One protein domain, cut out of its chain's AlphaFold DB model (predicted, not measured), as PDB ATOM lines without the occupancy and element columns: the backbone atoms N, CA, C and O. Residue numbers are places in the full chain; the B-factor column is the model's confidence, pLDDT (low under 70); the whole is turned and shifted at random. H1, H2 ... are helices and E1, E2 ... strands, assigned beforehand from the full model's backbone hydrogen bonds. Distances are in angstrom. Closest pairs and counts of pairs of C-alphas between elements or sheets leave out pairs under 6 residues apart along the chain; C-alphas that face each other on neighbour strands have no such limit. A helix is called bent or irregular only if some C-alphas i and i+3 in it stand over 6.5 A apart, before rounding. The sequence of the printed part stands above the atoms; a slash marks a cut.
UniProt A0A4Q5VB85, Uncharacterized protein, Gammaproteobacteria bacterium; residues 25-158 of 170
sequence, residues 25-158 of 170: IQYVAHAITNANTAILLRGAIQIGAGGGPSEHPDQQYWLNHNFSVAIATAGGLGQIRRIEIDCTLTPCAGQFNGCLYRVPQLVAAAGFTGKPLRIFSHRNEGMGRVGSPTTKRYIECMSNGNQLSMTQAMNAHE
ATOM      1  N   ILE A  25     148.643  73.635 118.234       80.44
ATOM      2  CA  ILE A  25     147.890  74.838 118.574       80.44
ATOM      3  C   ILE A  25     146.580  74.392 119.218       80.44
ATOM      4  O   ILE A  25     145.800  73.706 118.564       80.44
ATOM      5  N   GLN A  26     146.349  74.762 120.477       88.50
ATOM      6  CA  GLN A  26     145.102  74.502 121.195       88.50
ATOM      7  C   GLN A  26     144.212  75.744 121.193       88.50
ATOM      8  O   GLN A  26     144.718  76.865 121.266       88.50
ATOM      9  N   TYR A  27     142.898  75.540 121.118       90.12
ATOM     10  CA  TYR A  27     141.901  76.606 121.128       90.12
ATOM     11  C   TYR A  27     140.655  76.193 121.913       90.12
ATOM     12  O   TYR A  27     140.132  75.089 121.727       90.12
ATOM     13  N   VAL A  28     140.157  77.088 122.764       93.44
ATOM     14  CA  VAL A  28     138.900  76.922 123.499       93.44
ATOM     15  C   VAL A  28     138.220  78.268 123.717       93.44
ATOM     16  O   VAL A  28     138.862  79.314 123.707       93.44
ATOM     17  N   ALA A  29     136.907  78.254 123.921       94.94
ATOM     18  CA  ALA A  29     136.155  79.451 124.255       94.94
ATOM     19  C   ALA A  29     135.062  79.175 125.288       94.94
ATOM     20  O   ALA A  29     134.432  78.112 125.306       94.94
ATOM     21  N   HIS A  30     134.808  80.186 126.109       95.94
ATOM     22  CA  HIS A  30     133.847  80.173 127.196       95.94
ATOM     23  C   HIS A  30     132.890  81.359 127.070       95.94
ATOM     24  O   HIS A  30     133.315  82.498 126.867       95.94
ATOM     25  N   ALA A  31     131.594  81.117 127.248       96.38
ATOM     26  CA  ALA A  31     130.630  82.182 127.475       96.38
ATOM     27  C   ALA A  31     130.676  82.601 128.942       96.38
ATOM     28  O   ALA A  31     130.494  81.774 129.835       96.38
ATOM     29  N   ILE A  32     130.889  83.888 129.191       95.19
ATOM     30  CA  ILE A  32     130.831  84.440 130.540       95.19
ATOM     31  C   ILE A  32     129.449  85.026 130.750       95.19
ATOM     32  O   ILE A  32     129.010  85.877 129.974       95.19
ATOM     33  N   THR A  33     128.776  84.599 131.807       95.31
ATOM     34  CA  THR A  33     127.437  85.079 132.136       95.31
ATOM     35  C   THR A  33     127.478  86.392 132.922       95.31
ATOM     36  O   THR A  33     128.522  86.804 133.441       95.31
ATOM     37  N   ASN A  34     126.324  87.046 133.054       92.81
ATOM     38  CA  ASN A  34     126.122  88.201 133.932       92.81
ATOM     39  C   ASN A  34     126.466  87.884 135.399       92.81
ATOM     40  O   ASN A  34     126.994  88.744 136.097       92.81
ATOM     41  N   ALA A  35     126.268  86.634 135.830       91.12
ATOM     42  CA  ALA A  35     126.618  86.139 137.164       91.12
ATOM     43  C   ALA A  35     128.112  85.789 137.328       91.12
ATOM     44  O   ALA A  35     128.494  85.167 138.313       91.12
ATOM     45  N   ASN A  36     128.970  86.160 136.367       88.06
ATOM     46  CA  ASN A  36     130.408  85.864 136.376       88.06
ATOM     47  C   ASN A  36     130.740  84.355 136.364       88.06
ATOM     48  O   ASN A  36     131.848  83.962 136.724       88.06
ATOM     49  N   THR A  37     129.813  83.509 135.908       91.25
ATOM     50  CA  THR A  37     130.073  82.085 135.655       91.25
ATOM     51  C   THR A  37     130.591  81.892 134.230       91.25
ATOM     52  O   THR A  37     130.213  82.638 133.325       91.25
ATOM     53  N   ALA A  38     131.470  80.910 134.022       92.81
ATOM     54  CA  ALA A  38     131.953  80.545 132.691       92.81
ATOM     55  C   ALA A  38     131.329  79.222 132.251       92.81
ATOM     56  O   ALA A  38     131.418  78.223 132.963       92.81
ATOM     57  N   ILE A  39     130.735  79.226 131.062       95.31
ATOM     58  CA  ILE A  39     130.192  78.049 130.394       95.31
ATOM     59  C   ILE A  39     131.116  77.698 129.236       95.31
ATOM     60  O   ILE A  39     131.326  78.514 128.338       95.31
ATOM     61  N   LEU A  40     131.671  76.487 129.257       95.25
ATOM     62  CA  LEU A  40     132.454  75.962 128.146       95.25
ATOM     63  C   LEU A  40     131.559  75.847 126.908       95.25
ATOM     64  O   LEU A  40     130.516  75.195 126.956       95.25
ATOM     65  N   LEU A  41     131.953  76.480 125.802       95.88
ATOM     66  CA  LEU A  41     131.145  76.455 124.583       95.88
ATOM     67  C   LEU A  41     131.217  75.096 123.873       95.88
ATOM     68  O   LEU A  41     130.217  74.628 123.336       95.88
ATOM     69  N   ARG A  42     132.398  74.469 123.881       93.31
ATOM     70  CA  ARG A  42     132.672  73.098 123.422       93.31
ATOM     71  C   ARG A  42     134.050  72.668 123.929       93.31
ATOM     72  O   ARG A  42     134.834  73.504 124.369       93.31
ATOM     73  N   GLY A  43     134.359  71.378 123.816       91.19
ATOM     74  CA  GLY A  43     135.694  70.865 124.120       91.19
ATOM     75  C   GLY A  43     136.793  71.589 123.334       91.19
ATOM     76  O   GLY A  43     136.591  71.964 122.171       91.19
ATOM     77  N   ALA A  44     137.944  71.776 123.984       90.88
ATOM     78  CA  ALA A  44     139.128  72.339 123.352       90.88
ATOM     79  C   ALA A  44     139.526  71.508 122.126       90.88
ATOM     80  O   ALA A  44     139.428  70.279 122.134       90.88
ATOM     81  N   ILE A  45     139.992  72.180 121.079       89.69
ATOM     82  CA  ILE A  45     140.539  71.517 119.894       89.69
ATOM     83  C   ILE A  45     142.018  71.781 119.756       89.69
ATOM     84  O   ILE A  45     142.515  72.805 120.215       89.69
ATOM     85  N   GLN A  46     142.693  70.853 119.087       87.50
ATOM     86  CA  GLN A  46     144.111  70.938 118.798       87.50
ATOM     87  C   GLN A  46     144.392  70.531 117.358       87.50
ATOM     88  O   GLN A  46     143.842  69.543 116.875       87.50
ATOM     89  N   ILE A  47     145.253  71.287 116.684       78.62
ATOM     90  CA  ILE A  47     145.721  70.976 115.329       78.62
ATOM     91  C   ILE A  47     147.246  71.110 115.305       78.62
ATOM     92  O   ILE A  47     147.817  71.973 115.980       78.62
ATOM     93  N   GLY A  48     147.911  70.204 114.581       67.25
ATOM     94  CA  GLY A  48     149.369  70.174 114.458       67.25
ATOM     95  C   GLY A  48     149.945  71.477 113.891       67.25
ATOM     96  O   GLY A  48     149.260  72.233 113.201       67.25
ATOM     97  N   ALA A  49     151.218  71.746 114.189       55.50
ATOM     98  CA  ALA A  49     151.930  72.918 113.687       55.50
ATOM     99  C   ALA A  49     152.132  72.793 112.164       55.50
ATOM    100  O   ALA A  49     153.080  72.163 111.710       55.50
ATOM    101  N   GLY A  50     151.198  73.328 111.375       50.41
ATOM    102  CA  GLY A  50     151.225  73.221 109.913       50.41
ATOM    103  C   GLY A  50     149.878  73.410 109.215       50.41
ATOM    104  O   GLY A  50     149.862  73.551 107.996       50.41
ATOM    105  N   GLY A  51     148.762  73.449 109.955       53.72
ATOM    106  CA  GLY A  51     147.449  73.746 109.378       53.72
ATOM    107  C   GLY A  51     147.446  75.118 108.702       53.72
ATOM    108  O   GLY A  51     147.764  76.129 109.334       53.72
ATOM    109  N   GLY A  52     147.104  75.152 107.414       58.69
ATOM    110  CA  GLY A  52     146.898  76.404 106.693       58.69
ATOM    111  C   GLY A  52     145.788  77.248 107.341       58.69
ATOM    112  O   GLY A  52     145.041  76.753 108.183       58.69
ATOM    113  N   PRO A  53     145.618  78.521 106.948       63.03
ATOM    114  CA  PRO A  53     144.668  79.440 107.581       63.03
ATOM    115  C   PRO A  53     143.244  78.882 107.717       63.03
ATOM    116  O   PRO A  53     142.619  79.060 108.756       63.03
ATOM    117  N   SER A  54     142.740  78.173 106.705       65.56
ATOM    118  CA  SER A  54     141.410  77.548 106.719       65.56
ATOM    119  C   SER A  54     141.289  76.372 107.688       65.56
ATOM    120  O   SER A  54     140.192  76.073 108.143       65.56
ATOM    121  N   GLU A  55     142.397  75.714 108.015       71.19
ATOM    122  CA  GLU A  55     142.472  74.576 108.936       71.19
ATOM    123  C   GLU A  55     142.977  74.993 110.318       71.19
ATOM    124  O   GLU A  55     143.212  74.147 111.173       71.19
ATOM    125  N   HIS A  56     143.156  76.290 110.568       77.56
ATOM    126  CA  HIS A  56     143.627  76.752 111.862       77.56
ATOM    127  C   HIS A  56     142.551  76.494 112.937       77.56
ATOM    128  O   HIS A  56     141.356  76.705 112.681       77.56
ATOM    129  N   PRO A  57     142.930  76.034 114.149       83.75
ATOM    130  CA  PRO A  57     141.960  75.637 115.164       83.75
ATOM    131  C   PRO A  57     141.055  76.796 115.581       83.75
ATOM    132  O   PRO A  57     139.880  76.579 115.840       83.75
ATOM    133  N   ASP A  58     141.531  78.040 115.555       82.38
ATOM    134  CA  ASP A  58     140.667  79.192 115.833       82.38
ATOM    135  C   ASP A  58     139.475  79.314 114.868       82.38
ATOM    136  O   ASP A  58     138.406  79.714 115.306       82.38
ATOM    137  N   GLN A  59     139.598  78.922 113.596       83.75
ATOM    138  CA  GLN A  59     138.495  78.928 112.634       83.75
ATOM    139  C   GLN A  59     137.637  77.669 112.761       83.75
ATOM    140  O   GLN A  59     136.408  77.756 112.806       83.75
ATOM    141  N   GLN A  60     138.283  76.505 112.878       86.12
ATOM    142  CA  GLN A  60     137.617  75.207 113.039       86.12
ATOM    143  C   GLN A  60     136.791  75.128 114.332       86.12
ATOM    144  O   GLN A  60     135.826  74.370 114.419       86.12
ATOM    145  N   TYR A  61     137.119  75.940 115.340       91.00
ATOM    146  CA  TYR A  61     136.317  76.025 116.554       91.00
ATOM    147  C   TYR A  61     134.900  76.565 116.298       91.00
ATOM    148  O   TYR A  61     133.952  76.202 116.993       91.00
ATOM    149  N   TRP A  62     134.732  77.438 115.311       91.12
ATOM    150  CA  TRP A  62     133.458  78.116 115.075       91.12
ATOM    151  C   TRP A  62     132.736  77.604 113.832       91.12
ATOM    152  O   TRP A  62     131.509  77.551 113.822       91.12
ATOM    153  N   LEU A  63     133.478  77.225 112.789       87.75
ATOM    154  CA  LEU A  63     132.908  76.786 111.515       87.75
ATOM    155  C   LEU A  63     131.992  75.570 111.693       87.75
ATOM    156  O   LEU A  63     132.430  74.525 112.150       87.75
ATOM    157  N   ASN A  64     130.733  75.690 111.265       77.69
ATOM    158  CA  ASN A  64     129.740  74.605 111.256       77.69
ATOM    159  C   ASN A  64     129.423  73.994 112.634       77.69
ATOM    160  O   ASN A  64     128.957  72.856 112.712       77.69
ATOM    161  N   HIS A  65     129.629  74.741 113.722       87.44
ATOM    162  CA  HIS A  65     129.290  74.282 115.066       87.44
ATOM    163  C   HIS A  65     128.055  74.977 115.630       87.44
ATOM    164  O   HIS A  65     127.875  76.187 115.515       87.44
ATOM    165  N   ASN A  66     127.204  74.181 116.273       90.44
ATOM    166  CA  ASN A  66     125.999  74.650 116.937       90.44
ATOM    167  C   ASN A  66     126.262  74.822 118.441       90.44
ATOM    168  O   ASN A  66     126.522  73.847 119.143       90.44
ATOM    169  N   PHE A  67     126.146  76.055 118.935       95.94
ATOM    170  CA  PHE A  67     126.350  76.401 120.347       95.94
ATOM    171  C   PHE A  67     125.049  76.548 121.149       95.94
ATOM    172  O   PHE A  67     125.082  77.008 122.288       95.94
ATOM    173  N   SER A  68     123.899  76.154 120.591       94.94
ATOM    174  CA  SER A  68     122.581  76.289 121.235       94.94
ATOM    175  C   SER A  68     122.516  75.667 122.633       94.94
ATOM    176  O   SER A  68     121.957  76.283 123.534       94.94
ATOM    177  N   VAL A  69     123.141  74.503 122.851       95.50
ATOM    178  CA  VAL A  69     123.186  73.844 124.171       95.50
ATOM    179  C   VAL A  69     123.966  74.679 125.188       95.50
ATOM    180  O   VAL A  69     123.491  74.894 126.304       95.50
ATOM    181  N   ALA A  70     125.136  75.201 124.812       95.06
ATOM    182  CA  ALA A  70     125.931  76.060 125.689       95.06
ATOM    183  C   ALA A  70     125.213  77.391 125.973       95.06
ATOM    184  O   ALA A  70     125.199  77.860 127.111       95.06
ATOM    185  N   ILE A  71     124.549  77.964 124.965       96.31
ATOM    186  CA  ILE A  71     123.721  79.166 125.113       96.31
ATOM    187  C   ILE A  71     122.559  78.906 126.077       96.31
ATOM    188  O   ILE A  71     122.328  79.715 126.971       96.31
ATOM    189  N   ALA A  72     121.850  77.784 125.937       96.94
ATOM    190  CA  ALA A  72     120.768  77.404 126.841       96.94
ATOM    191  C   ALA A  72     121.279  77.189 128.275       96.94
ATOM    192  O   ALA A  72     120.681  77.696 129.220       96.94
ATOM    193  N   THR A  73     122.432  76.530 128.431       96.06
ATOM    194  CA  THR A  73     123.098  76.318 129.731       96.06
ATOM    195  C   THR A  73     123.478  77.639 130.402       96.06
ATOM    196  O   THR A  73     123.377  77.773 131.618       96.06
ATOM    197  N   ALA A  74     123.863  78.647 129.618       95.50
ATOM    198  CA  ALA A  74     124.131  79.991 130.116       95.50
ATOM    199  C   ALA A  74     122.862  80.767 130.533       95.50
ATOM    200  O   ALA A  74     122.987  81.883 131.031       95.50
ATOM    201  N   GLY A  75     121.658  80.216 130.329       96.50
ATOM    202  CA  GLY A  75     120.381  80.902 130.550       96.50
ATOM    203  C   GLY A  75     119.900  81.719 129.345       96.50
ATOM    204  O   GLY A  75     119.053  82.599 129.487       96.50
ATOM    205  N   GLY A  76     120.445  81.454 128.155       96.50
ATOM    206  CA  GLY A  76     120.141  82.157 126.911       96.50
ATOM    207  C   GLY A  76     121.145  83.261 126.566       96.50
ATOM    208  O   GLY A  76     121.933  83.717 127.394       96.50
ATOM    209  N   LEU A  77     121.104  83.737 125.316       96.00
ATOM    210  CA  LEU A  77     122.072  84.714 124.798       96.00
ATOM    211  C   LEU A  77     122.068  86.036 125.587       96.00
ATOM    212  O   LEU A  77     123.112  86.673 125.725       96.00
ATOM    213  N   GLY A  78     120.920  86.446 126.136       96.44
ATOM    214  CA  GLY A  78     120.795  87.647 126.972       96.44
ATOM    215  C   GLY A  78     121.563  87.572 128.297       96.44
ATOM    216  O   GLY A  78     121.951  88.605 128.836       96.44
ATOM    217  N   GLN A  79     121.847  86.363 128.790       97.50
ATOM    218  CA  GLN A  79     122.603  86.157 130.028       97.50
ATOM    219  C   GLN A  79     124.115  86.145 129.823       97.50
ATOM    220  O   GLN A  79     124.866  86.223 130.792       97.50
ATOM    221  N   ILE A  80     124.577  86.073 128.576       97.06
ATOM    222  CA  ILE A  80     125.998  86.068 128.233       97.06
ATOM    223  C   ILE A  80     126.483  87.513 128.105       97.06
ATOM    224  O   ILE A  80     126.040  88.242 127.215       97.06
ATOM    225  N   ARG A  81     127.425  87.927 128.954       95.50
ATOM    226  CA  ARG A  81     127.993  89.286 128.946       95.50
ATOM    227  C   ARG A  81     129.188  89.442 128.006       95.50
ATOM    228  O   ARG A  81     129.417  90.533 127.503       95.50
ATOM    229  N   ARG A  82     129.966  88.375 127.797       95.12
ATOM    230  CA  ARG A  82     131.121  88.334 126.881       95.12
ATOM    231  C   ARG A  82     131.505  86.898 126.542       95.12
ATOM    232  O   ARG A  82     131.101  85.976 127.251       95.12
ATOM    233  N   ILE A  83     132.347  86.732 125.533       95.25
ATOM    234  CA  ILE A  83     133.047  85.480 125.241       95.25
ATOM    235  C   ILE A  83     134.523  85.646 125.606       95.25
ATOM    236  O   ILE A  83     135.145  86.645 125.247       95.25
ATOM    237  N   GLU A  84     135.084  84.681 126.326       92.00
ATOM    238  CA  GLU A  84     136.530  84.561 126.521       92.00
ATOM    239  C   GLU A  84     137.066  83.438 125.649       92.00
ATOM    240  O   GLU A  84     136.503  82.347 125.620       92.00
ATOM    241  N   ILE A  85     138.134  83.724 124.924       90.62
ATOM    242  CA  ILE A  85     138.763  82.836 123.960       90.62
ATOM    243  C   ILE A  85     140.194  82.626 124.409       90.62
ATOM    244  O   ILE A  85     140.908  83.593 124.628       90.62
ATOM    245  N   ASP A  86     140.619  81.379 124.487       88.06
ATOM    246  CA  ASP A  86     141.965  80.989 124.858       88.06
ATOM    247  C   ASP A  86     142.588  80.229 123.690       88.06
ATOM    248  O   ASP A  86     142.011  79.268 123.178       88.06
ATOM    249  N   CYS A  87     143.768  80.659 123.255       84.50
ATOM    250  CA  CYS A  87     144.538  79.996 122.209       84.50
ATOM    251  C   CYS A  87     145.982  79.826 122.670       84.50
ATOM    252  O   CYS A  87     146.546  80.737 123.271       84.50
ATOM    253  N   THR A  88     146.637  78.705 122.365       81.69
ATOM    254  CA  THR A  88     148.082  78.626 122.608       81.69
ATOM    255  C   THR A  88     148.825  79.572 121.675       81.69
ATOM    256  O   THR A  88     149.625  80.354 122.149       81.69
ATOM    257  N   LEU A  89     148.574  79.591 120.370       73.25
ATOM    258  CA  LEU A  89     149.360  80.429 119.461       73.25
ATOM    259  C   LEU A  89     148.658  81.766 119.182       73.25
ATOM    260  O   LEU A  89     147.657  81.777 118.472       73.25
ATOM    261  N   THR A  90     149.207  82.889 119.668       62.03
ATOM    262  CA  THR A  90     148.923  84.210 119.077       62.03
ATOM    263  C   THR A  90     150.141  85.152 119.078       62.03
ATOM    264  O   THR A  90     151.041  85.017 119.912       62.03
ATOM    265  N   PRO A  91     150.135  86.134 118.163       56.16
ATOM    266  CA  PRO A  91     149.231  86.192 117.024       56.16
ATOM    267  C   PRO A  91     149.676  85.263 115.907       56.16
ATOM    268  O   PRO A  91     150.852  85.169 115.566       56.16
ATOM    269  N   CYS A  92     148.688  84.673 115.248       56.50
ATOM    270  CA  CYS A  92     148.766  84.340 113.835       56.50
ATOM    271  C   CYS A  92     148.939  85.658 113.032       56.50
ATOM    272  O   CYS A  92     148.085  86.009 112.227       56.50
ATOM    273  N   ALA A  93     149.994  86.445 113.294       43.16
ATOM    274  CA  ALA A  93     150.322  87.712 112.625       43.16
ATOM    275  C   ALA A  93     151.012  87.479 111.269       43.16
ATOM    276  O   ALA A  93     151.833  88.275 110.825       43.16
ATOM    277  N   GLY A  94     150.698  86.355 110.624       53.06
ATOM    278  CA  GLY A  94     150.995  86.146 109.214       53.06
ATOM    279  C   GLY A  94     149.919  86.786 108.335       53.06
ATOM    280  O   GLY A  94     149.100  87.588 108.793       53.06
ATOM    281  N   GLN A  95     149.879  86.385 107.063       36.00
ATOM    282  CA  GLN A  95     148.749  86.693 106.188       36.00
ATOM    283  C   GLN A  95     147.432  86.307 106.900       36.00
ATOM    284  O   GLN A  95     147.375  85.309 107.613       36.00
ATOM    285  N   PHE A  96     146.381  87.105 106.706       48.47
ATOM    286  CA  PHE A  96     144.975  86.843 107.073       48.47
ATOM    287  C   PHE A  96     144.431  87.344 108.420       48.47
ATOM    288  O   PHE A  96     143.208  87.363 108.543       48.47
ATOM    289  N   ASN A  97     145.237  87.825 109.382       61.28
ATOM    290  CA  ASN A  97     144.711  88.479 110.604       61.28
ATOM    291  C   ASN A  97     143.573  87.674 111.291       61.28
ATOM    292  O   ASN A  97     142.558  88.229 111.727       61.28
ATOM    293  N   GLY A  98     143.723  86.344 111.333       66.38
ATOM    294  CA  GLY A  98     142.642  85.404 111.653       66.38
ATOM    295  C   GLY A  98     141.988  85.679 113.007       66.38
ATOM    296  O   GLY A  98     140.780  85.883 113.081       66.38
ATOM    297  N   CYS A  99     142.788  85.816 114.065       70.12
ATOM    298  CA  CYS A  99     142.266  86.099 115.402       70.12
ATOM    299  C   CYS A  99     141.670  87.512 115.545       70.12
ATOM    300  O   CYS A  99     140.829  87.722 116.413       70.12
ATOM    301  N   LEU A 100     142.087  88.472 114.709       72.94
ATOM    302  CA  LEU A 100     141.669  89.874 114.816       72.94
ATOM    303  C   LEU A 100     140.389  90.184 114.032       72.94
ATOM    304  O   LEU A 100     139.589  90.996 114.482       72.94
ATOM    305  N   TYR A 101     140.184  89.549 112.875       77.75
ATOM    306  CA  TYR A 101     139.007  89.806 112.035       77.75
ATOM    307  C   TYR A 101     138.154  88.563 111.815       77.75
ATOM    308  O   TYR A 101     136.932  88.621 111.946       77.75
ATOM    309  N   ARG A 102     138.776  87.422 111.497       82.06
ATOM    310  CA  ARG A 102     138.037  86.210 111.131       82.06
ATOM    311  C   ARG A 102     137.336  85.588 112.334       82.06
ATOM    312  O   ARG A 102     136.168  85.235 112.225       82.06
ATOM    313  N   VAL A 103     138.014  85.485 113.474       86.62
ATOM    314  CA  VAL A 103     137.434  84.944 114.710       86.62
ATOM    315  C   VAL A 103     136.228  85.773 115.164       86.62
ATOM    316  O   VAL A 103     135.172  85.168 115.318       86.62
ATOM    317  N   PRO A 104     136.287  87.116 115.289       88.31
ATOM    318  CA  PRO A 104     135.098  87.911 115.602       88.31
ATOM    319  C   PRO A 104     133.913  87.638 114.666       88.31
ATOM    320  O   PRO A 104     132.825  87.317 115.142       88.31
ATOM    321  N   GLN A 105     134.142  87.648 113.345       87.25
ATOM    322  CA  GLN A 105     133.104  87.350 112.350       87.25
ATOM    323  C   GLN A 105     132.489  85.960 112.539       87.25
ATOM    324  O   GLN A 105     131.273  85.800 112.449       87.25
ATOM    325  N   LEU A 106     133.322  84.953 112.801       90.50
ATOM    326  CA  LEU A 106     132.869  83.590 113.042       90.50
ATOM    327  C   LEU A 106     132.079  83.473 114.350       90.50
ATOM    328  O   LEU A 106     131.059  82.793 114.380       90.50
ATOM    329  N   VAL A 107     132.493  84.178 115.404       93.69
ATOM    330  CA  VAL A 107     131.758  84.252 116.674       93.69
ATOM    331  C   VAL A 107     130.382  84.894 116.467       93.69
ATOM    332  O   VAL A 107     129.382  84.391 116.984       93.69
ATOM    333  N   ALA A 108     130.298  85.968 115.677       92.81
ATOM    334  CA  ALA A 108     129.021  86.580 115.319       92.81
ATOM    335  C   ALA A 108     128.129  85.606 114.532       92.81
ATOM    336  O   ALA A 108     126.985  85.366 114.919       92.81
ATOM    337  N   ALA A 109     128.673  84.972 113.487       92.00
ATOM    338  CA  ALA A 109     127.961  83.976 112.685       92.00
ATOM    339  C   ALA A 109     127.496  82.758 113.506       92.00
ATOM    340  O   ALA A 109     126.455  82.178 113.210       92.00
ATOM    341  N   ALA A 110     128.221  82.410 114.571       94.25
ATOM    342  CA  ALA A 110     127.871  81.351 115.515       94.25
ATOM    343  C   ALA A 110     126.730  81.724 116.490       94.25
ATOM    344  O   ALA A 110     126.385  80.930 117.366       94.25
ATOM    345  N   GLY A 111     126.139  82.917 116.354       93.38
ATOM    346  CA  GLY A 111     124.995  83.374 117.147       93.38
ATOM    347  C   GLY A 111     125.353  84.301 118.308       93.38
ATOM    348  O   GLY A 111     124.476  84.661 119.090       93.38
ATOM    349  N   PHE A 112     126.613  84.730 118.421       96.06
ATOM    350  CA  PHE A 112     127.069  85.654 119.464       96.06
ATOM    351  C   PHE A 112     127.272  87.084 118.945       96.06
ATOM    352  O   PHE A 112     128.078  87.830 119.499       96.06
ATOM    353  N   THR A 113     126.554  87.482 117.891       94.81
ATOM    354  CA  THR A 113     126.620  88.830 117.303       94.81
ATOM    355  C   THR A 113     126.464  89.918 118.362       94.81
ATOM    356  O   THR A 113     125.538  89.893 119.172       94.81
ATOM    357  N   GLY A 114     127.372  90.896 118.350       93.06
ATOM    358  CA  GLY A 114     127.341  92.024 119.281       93.06
ATOM    359  C   GLY A 114     127.819  91.685 120.693       93.06
ATOM    360  O   GLY A 114     127.702  92.521 121.584       93.06
ATOM    361  N   LYS A 115     128.367  90.486 120.933       95.06
ATOM    362  CA  LYS A 115     129.030  90.171 122.204       95.06
ATOM    363  C   LYS A 115     130.463  90.715 122.242       95.06
ATOM    364  O   LYS A 115     131.186  90.530 121.255       95.06
ATOM    365  N   PRO A 116     130.882  91.319 123.372       93.31
ATOM    366  CA  PRO A 116     132.285  91.581 123.663       93.31
ATOM    367  C   PRO A 116     133.091  90.286 123.698       93.31
ATOM    368  O   PRO A 116     132.612  89.257 124.184       93.31
ATOM    369  N   LEU A 117     134.322  90.357 123.216       89.88
ATOM    370  CA  LEU A 117     135.286  89.271 123.154       89.88
ATOM    371  C   LEU A 117     136.526  89.655 123.952       89.88
ATOM    372  O   LEU A 117     136.970  90.799 123.898       89.88
ATOM    373  N   ARG A 118     137.100  88.678 124.651       87.25
ATOM    374  CA  ARG A 118     138.466  88.738 125.176       87.25
ATOM    375  C   ARG A 118     139.243  87.564 124.622       87.25
ATOM    376  O   ARG A 118     138.838  86.427 124.845       87.25
ATOM    377  N   ILE A 119     140.326  87.831 123.907       83.94
ATOM    378  CA  ILE A 119     141.102  86.800 123.211       83.94
ATOM    379  C   ILE A 119     142.489  86.712 123.840       83.94
ATOM    380  O   ILE A 119     143.271  87.651 123.720       83.94
ATOM    381  N   PHE A 120     142.769  85.599 124.513       80.94
ATOM    382  CA  PHE A 120     143.974  85.312 125.285       80.94
ATOM    383  C   PHE A 120     144.950  84.414 124.515       80.94
ATOM    384  O   PHE A 120     144.549  83.516 123.768       80.94
ATOM    385  N   SER A 121     146.240  84.632 124.772       77.31
ATOM    386  CA  SER A 121     147.342  83.787 124.302       77.31
ATOM    387  C   SER A 121     147.983  83.019 125.444       77.31
ATOM    388  O   SER A 121     148.295  83.625 126.470       77.31
ATOM    389  N   HIS A 122     148.281  81.738 125.223       75.44
ATOM    390  CA  HIS A 122     148.900  80.875 126.229       75.44
ATOM    391  C   HIS A 122     150.325  80.415 125.902       75.44
ATOM    392  O   HIS A 122     151.139  80.263 126.808       75.44
ATOM    393  N   ARG A 123     150.698  80.223 124.633       66.75
ATOM    394  CA  ARG A 123     152.078  79.867 124.264       66.75
ATOM    395  C   ARG A 123     152.972  81.048 124.585       66.75
ATOM    396  O   ARG A 123     152.646  82.193 124.270       66.75
ATOM    397  N   ASN A 124     154.108  80.753 125.201       55.78
ATOM    398  CA  ASN A 124     155.011  81.753 125.756       55.78
ATOM    399  C   ASN A 124     154.418  82.542 126.939       55.78
ATOM    400  O   ASN A 124     154.986  83.559 127.314       55.78
ATOM    401  N   GLU A 125     153.370  82.062 127.622       56.84
ATOM    402  CA  GLU A 125     153.062  82.535 128.987       56.84
ATOM    403  C   GLU A 125     154.260  82.308 129.946       56.84
ATOM    404  O   GLU A 125     154.379  82.995 130.953       56.84
ATOM    405  N   GLY A 126     155.214  81.427 129.589       46.62
ATOM    406  CA  GLY A 126     156.540  81.233 130.212       46.62
ATOM    407  C   GLY A 126     157.565  82.366 130.013       46.62
ATOM    408  O   GLY A 126     158.699  82.272 130.478       46.62
ATOM    409  N   MET A 127     157.141  83.479 129.422       46.12
ATOM    410  CA  MET A 127     157.653  84.820 129.714       46.12
ATOM    411  C   MET A 127     157.214  85.297 131.137       46.12
ATOM    412  O   MET A 127     157.388  86.449 131.515       46.12
ATOM    413  N   GLY A 128     156.674  84.381 131.948       43.66
ATOM    414  CA  GLY A 128     156.453  84.438 133.390       43.66
ATOM    415  C   GLY A 128     157.259  83.387 134.175       43.66
ATOM    416  O   GLY A 128     156.727  82.760 135.090       43.66
ATOM    417  N   ARG A 129     158.549  83.170 133.856       42.19
ATOM    418  CA  ARG A 129     159.489  82.608 134.855       42.19
ATOM    419  C   ARG A 129     159.529  83.533 136.079       42.19
ATOM    420  O   ARG A 129     159.338  84.738 135.928       42.19
ATOM    421  N   VAL A 130     159.833  83.011 137.270       45.12
ATOM    422  CA  VAL A 130     160.206  83.864 138.417       45.12
ATOM    423  C   VAL A 130     161.325  84.811 137.949       45.12
ATOM    424  O   VAL A 130     162.380  84.341 137.530       45.12
ATOM    425  N   GLY A 131     161.057  86.124 137.925       44.75
ATOM    426  CA  GLY A 131     161.967  87.151 137.392       44.75
ATOM    427  C   GLY A 131     161.785  87.544 135.914       44.75
ATOM    428  O   GLY A 131     162.565  88.346 135.411       44.75
ATOM    429  N   SER A 132     160.784  87.019 135.201       43.00
ATOM    430  CA  SER A 132     160.477  87.412 133.819       43.00
ATOM    431  C   SER A 132     159.379  88.492 133.792       43.00
ATOM    432  O   SER A 132     158.349  88.318 134.444       43.00
ATOM    433  N   PRO A 133     159.577  89.621 133.084       43.91
ATOM    434  CA  PRO A 133     158.763  90.835 133.233       43.91
ATOM    435  C   PRO A 133     157.395  90.781 132.534       43.91
ATOM    436  O   PRO A 133     156.724  91.804 132.414       43.91
ATOM    437  N   THR A 134     156.986  89.631 132.005       44.41
ATOM    438  CA  THR A 134     155.931  89.568 130.991       44.41
ATOM    439  C   THR A 134     154.713  88.785 131.467       44.41
ATOM    440  O   THR A 134     154.760  87.620 131.845       44.41
ATOM    441  N   THR A 135     153.597  89.498 131.492       50.53
ATOM    442  CA  THR A 135     152.326  89.126 132.117       50.53
ATOM    443  C   THR A 135     151.428  88.347 131.149       50.53
ATOM    444  O   THR A 135     151.800  88.172 129.996       50.53
ATOM    445  N   LYS A 136     150.265  87.835 131.585       53.50
ATOM    446  CA  LYS A 136     149.245  87.221 130.697       53.50
ATOM    447  C   LYS A 136     148.484  88.298 129.926       53.50
ATOM    448  O   LYS A 136     148.221  89.357 130.487       53.50
ATOM    449  N   ARG A 137     148.161  88.060 128.648       65.56
ATOM    450  CA  ARG A 137     147.897  89.153 127.694       65.56
ATOM    451  C   ARG A 137     146.737  88.827 126.749       65.56
ATOM    452  O   ARG A 137     146.526  87.655 126.437       65.56
ATOM    453  N   TYR A 138     145.972  89.840 126.341       73.31
ATOM    454  CA  TYR A 138     144.743  89.643 125.572       73.31
ATOM    455  C   TYR A 138     144.302  90.897 124.805       73.31
ATOM    456  O   TYR A 138     144.760  91.994 125.115       73.31
ATOM    457  N   ILE A 139     143.400  90.720 123.835       76.25
ATOM    458  CA  ILE A 139     142.712  91.810 123.121       76.25
ATOM    459  C   ILE A 139     141.232  91.816 123.490       76.25
ATOM    460  O   ILE A 139     140.605  90.752 123.545       76.25
ATOM    461  N   GLU A 140     140.674  93.011 123.695       81.88
ATOM    462  CA  GLU A 140     139.230  93.232 123.757       81.88
ATOM    463  C   GLU A 140     138.690  93.692 122.415       81.88
ATOM    464  O   GLU A 140     139.210  94.621 121.812       81.88
ATOM    465  N   CYS A 141     137.622  93.065 121.938       84.81
ATOM    466  CA  CYS A 141     136.951  93.517 120.728       84.81
ATOM    467  C   CYS A 141     135.473  93.117 120.722       84.81
ATOM    468  O   CYS A 141     134.974  92.517 121.670       84.81
ATOM    469  N   MET A 142     134.749  93.465 119.661       90.38
ATOM    470  CA  MET A 142     133.348  93.083 119.476       90.38
ATOM    471  C   MET A 142     133.241  92.056 118.355       90.38
ATOM    472  O   MET A 142     133.814  92.248 117.287       90.38
ATOM    473  N   SER A 143     132.449  91.005 118.556       91.69
ATOM    474  CA  SER A 143     132.187  89.973 117.533       91.69
ATOM    475  C   SER A 143     131.667  90.528 116.201       91.69
ATOM    476  O   SER A 143     131.934  89.969 115.146       91.69
ATOM    477  N   ASN A 144     130.947  91.647 116.216       89.12
ATOM    478  CA  ASN A 144     130.425  92.306 115.018       89.12
ATOM    479  C   ASN A 144     131.194  93.578 114.633       89.12
ATOM    480  O   ASN A 144     130.692  94.375 113.839       89.12
ATOM    481  N   GLY A 145     132.366  93.820 115.221       84.75
ATOM    482  CA  GLY A 145     133.123  95.019 114.908       84.75
ATOM    483  C   GLY A 145     133.695  94.976 113.492       84.75
ATOM    484  O   GLY A 145     134.123  93.937 112.988       84.75
ATOM    485  N   ASN A 146     133.687  96.129 112.831       82.50
ATOM    486  CA  ASN A 146     134.277  96.278 111.507       82.50
ATOM    487  C   ASN A 146     135.813  96.325 111.591       82.50
ATOM    488  O   ASN A 146     136.384  96.552 112.660       82.50
ATOM    489  N   GLN A 147     136.477  96.168 110.445       78.81
ATOM    490  CA  GLN A 147     137.937  96.139 110.360       78.81
ATOM    491  C   GLN A 147     138.596  97.349 111.040       78.81
ATOM    492  O   GLN A 147     139.545  97.166 111.790       78.81
ATOM    493  N   LEU A 148     138.060  98.563 110.859       80.94
ATOM    494  CA  LEU A 148     138.591  99.771 111.495       80.94
ATOM    495  C   LEU A 148     138.532  99.686 113.029       80.94
ATOM    496  O   LEU A 148     139.542  99.917 113.687       80.94
ATOM    497  N   SER A 149     137.381  99.318 113.593       80.31
ATOM    498  CA  SER A 149     137.197  99.191 115.045       80.31
ATOM    499  C   SER A 149     138.050  98.076 115.654       80.31
ATOM    500  O   SER A 149     138.567  98.235 116.755       80.31
ATOM    501  N   MET A 150     138.257  96.971 114.929       76.94
ATOM    502  CA  MET A 150     139.137  95.883 115.359       76.94
ATOM    503  C   MET A 150     140.609  96.324 115.333       76.94
ATOM    504  O   MET A 150     141.334  96.082 116.293       76.94
ATOM    505  N   THR A 151     141.042  97.038 114.287       76.62
ATOM    506  CA  THR A 151     142.386  97.638 114.224       76.62
ATOM    507  C   THR A 151     142.598  98.649 115.345       76.62
ATOM    508  O   THR A 151     143.651  98.658 115.972       76.62
ATOM    509  N   GLN A 152     141.606  99.497 115.624       77.38
ATOM    510  CA  GLN A 152     141.669 100.460 116.723       77.38
ATOM    511  C   GLN A 152     141.748  99.765 118.079       77.38
ATOM    512  O   GLN A 152     142.557 100.171 118.904       77.38
ATOM    513  N   ALA A 153     140.961  98.709 118.292       71.75
ATOM    514  CA  ALA A 153     141.022  97.907 119.504       71.75
ATOM    515  C   ALA A 153     142.413  97.285 119.697       71.75
ATOM    516  O   ALA A 153     143.001  97.419 120.763       71.75
ATOM    517  N   MET A 154     142.989  96.704 118.642       70.56
ATOM    518  CA  MET A 154     144.371  96.223 118.661       70.56
ATOM    519  C   MET A 154     145.360  97.356 118.984       70.56
ATOM    520  O   MET A 154     146.156  97.236 119.905       70.56
ATOM    521  N   ASN A 155     145.288  98.493 118.295       71.25
ATOM    522  CA  ASN A 155     146.199  99.620 118.523       71.25
ATOM    523  C   ASN A 155     146.056 100.253 119.917       71.25
ATOM    524  O   ASN A 155     147.036 100.764 120.451       71.25
ATOM    525  N   ALA A 156     144.861 100.230 120.515       66.75
ATOM    526  CA  ALA A 156     144.619 100.698 121.882       66.75
ATOM    527  C   ALA A 156     145.307  99.809 122.929       66.75
ATOM    528  O   ALA A 156     145.641 100.271 124.017       66.75
ATOM    529  N   HIS A 157     145.568  98.555 122.573       61.72
ATOM    530  CA  HIS A 157     146.447  97.653 123.299       61.72
ATOM    531  C   HIS A 157     147.864  97.680 122.696       61.72
ATOM    532  O   HIS A 157     148.485  96.637 122.623       61.72
ATOM    533  N   GLU A 158     148.338  98.827 122.172       56.03
ATOM    534  CA  GLU A 158     149.611  99.059 121.444       56.03
ATOM    535  C   GLU A 158     149.989  97.975 120.402       56.03
ATOM    536  O   GLU A 158     151.164  97.780 120.094       56.03
TER     537      GLU A 158
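What this domain is: This is residues 25 to 158 of the 170 residues of an uncharacterized protein of Gammaproteobacteria bacterium (UniProt A0A4Q5VB85). A strongly twisted sheet of six strands forms a wall, with H3 slanting over one face and the short H1 beside it on that face; no named helix covers the other face. H2 sits by the part of the sheet where E1 and E2 pair, H5 sits beside edge strand E6, and H4 lies off the sheet in the stretch between E5 and E6. The 134 printed residues hold five named helices and six named strands, in the order E1, E2, E3, H1, H2, E4, H3, E5, H4, E6, H5; the class is mixed, helices and strands. The sheet is branched and mixed: E4 and E5 are parallel, the other neighbour pairs antiparallel. The whole is compact, with a radius of gyration of the C-alphas of 14.7 A and spans of 42 by 33 by 31 A.

Where its parts are: E1, residues 25 to 33, begins at C-alpha 25 (147.890, 74.838, 118.574) and is 26.6 A long. E4, residues 80 to 87, is 20.4 A long, E5, residues 116 to 121, 17.0 A, and E6, residues 138 to 142, 13.4 A. E2 is residues 38 to 40 and E3 residues 45 to 47. H3, residues 98 to 112, is 17.4 A long and irregular, with C-alphas 109 and 112 7.0 A apart. H5, residues 147 to 156, is 14.1 A long and ends at C-alpha 156 (144.619, 100.698, 121.882). H1 is residues 57 to 60, H2 residues 68 to 73 and H4 residues 125 to 128.

How they stand to each other: E2 and E3 lie on one side of E1, E4 on the other side. E1 and E2 form a hairpin, with N 31 and O 39 2.8 A apart; N 27 and O 45 of E1 and E3 are 2.9 A apart. Within hydrogen-bond range are also N 30 and O 84 across the pair E1 and E4, 2.8 A apart, N 85 and O 118 across the pair E4 and E5, 2.8 A apart, and N 117 and O 141 across the pair E5 and E6, 2.7 A apart. E4, H3 and E5 form a strand-helix-strand unit, two parallel neighbour strands with a helix between, its crossover right-handed. H3 is on the sheet at a height of 9.7 A, over E4 and E5, and runs slantwise to the strands, at 36 degrees to E4 on the local plane. H1, on the same face at a height of 7.2 A, touches H3; the C-alphas of Gln 59 and Val 103 are closest, 6.5 A. H5 touches H3 with residues 100 to 101 of H3 alone, Leu 100 and Met 150 having the closest C-alphas, 6.5 A, at a steep tilt of 62 degrees, opposite ways. H5 only grazes the sheet with residues 149 to 156, and H2 with residues 70 to 73. H4 is not on the sheet. Every O i to N i+4 pair is within hydrogen-bond range in H2 and H5, and 7 of 11 in H3; H1 and H4 are too short for such a pair.

The domain as a whole: The C-alphas of Ser 68 and Gly 131 are the two farthest apart, 43.9 A. The printed part has no cut, and no link is long. The mean pLDDT of the printed part is 79.2; residues 48 to 54, 90 to 98, 123 to 137 and 156 to 158 are under 70.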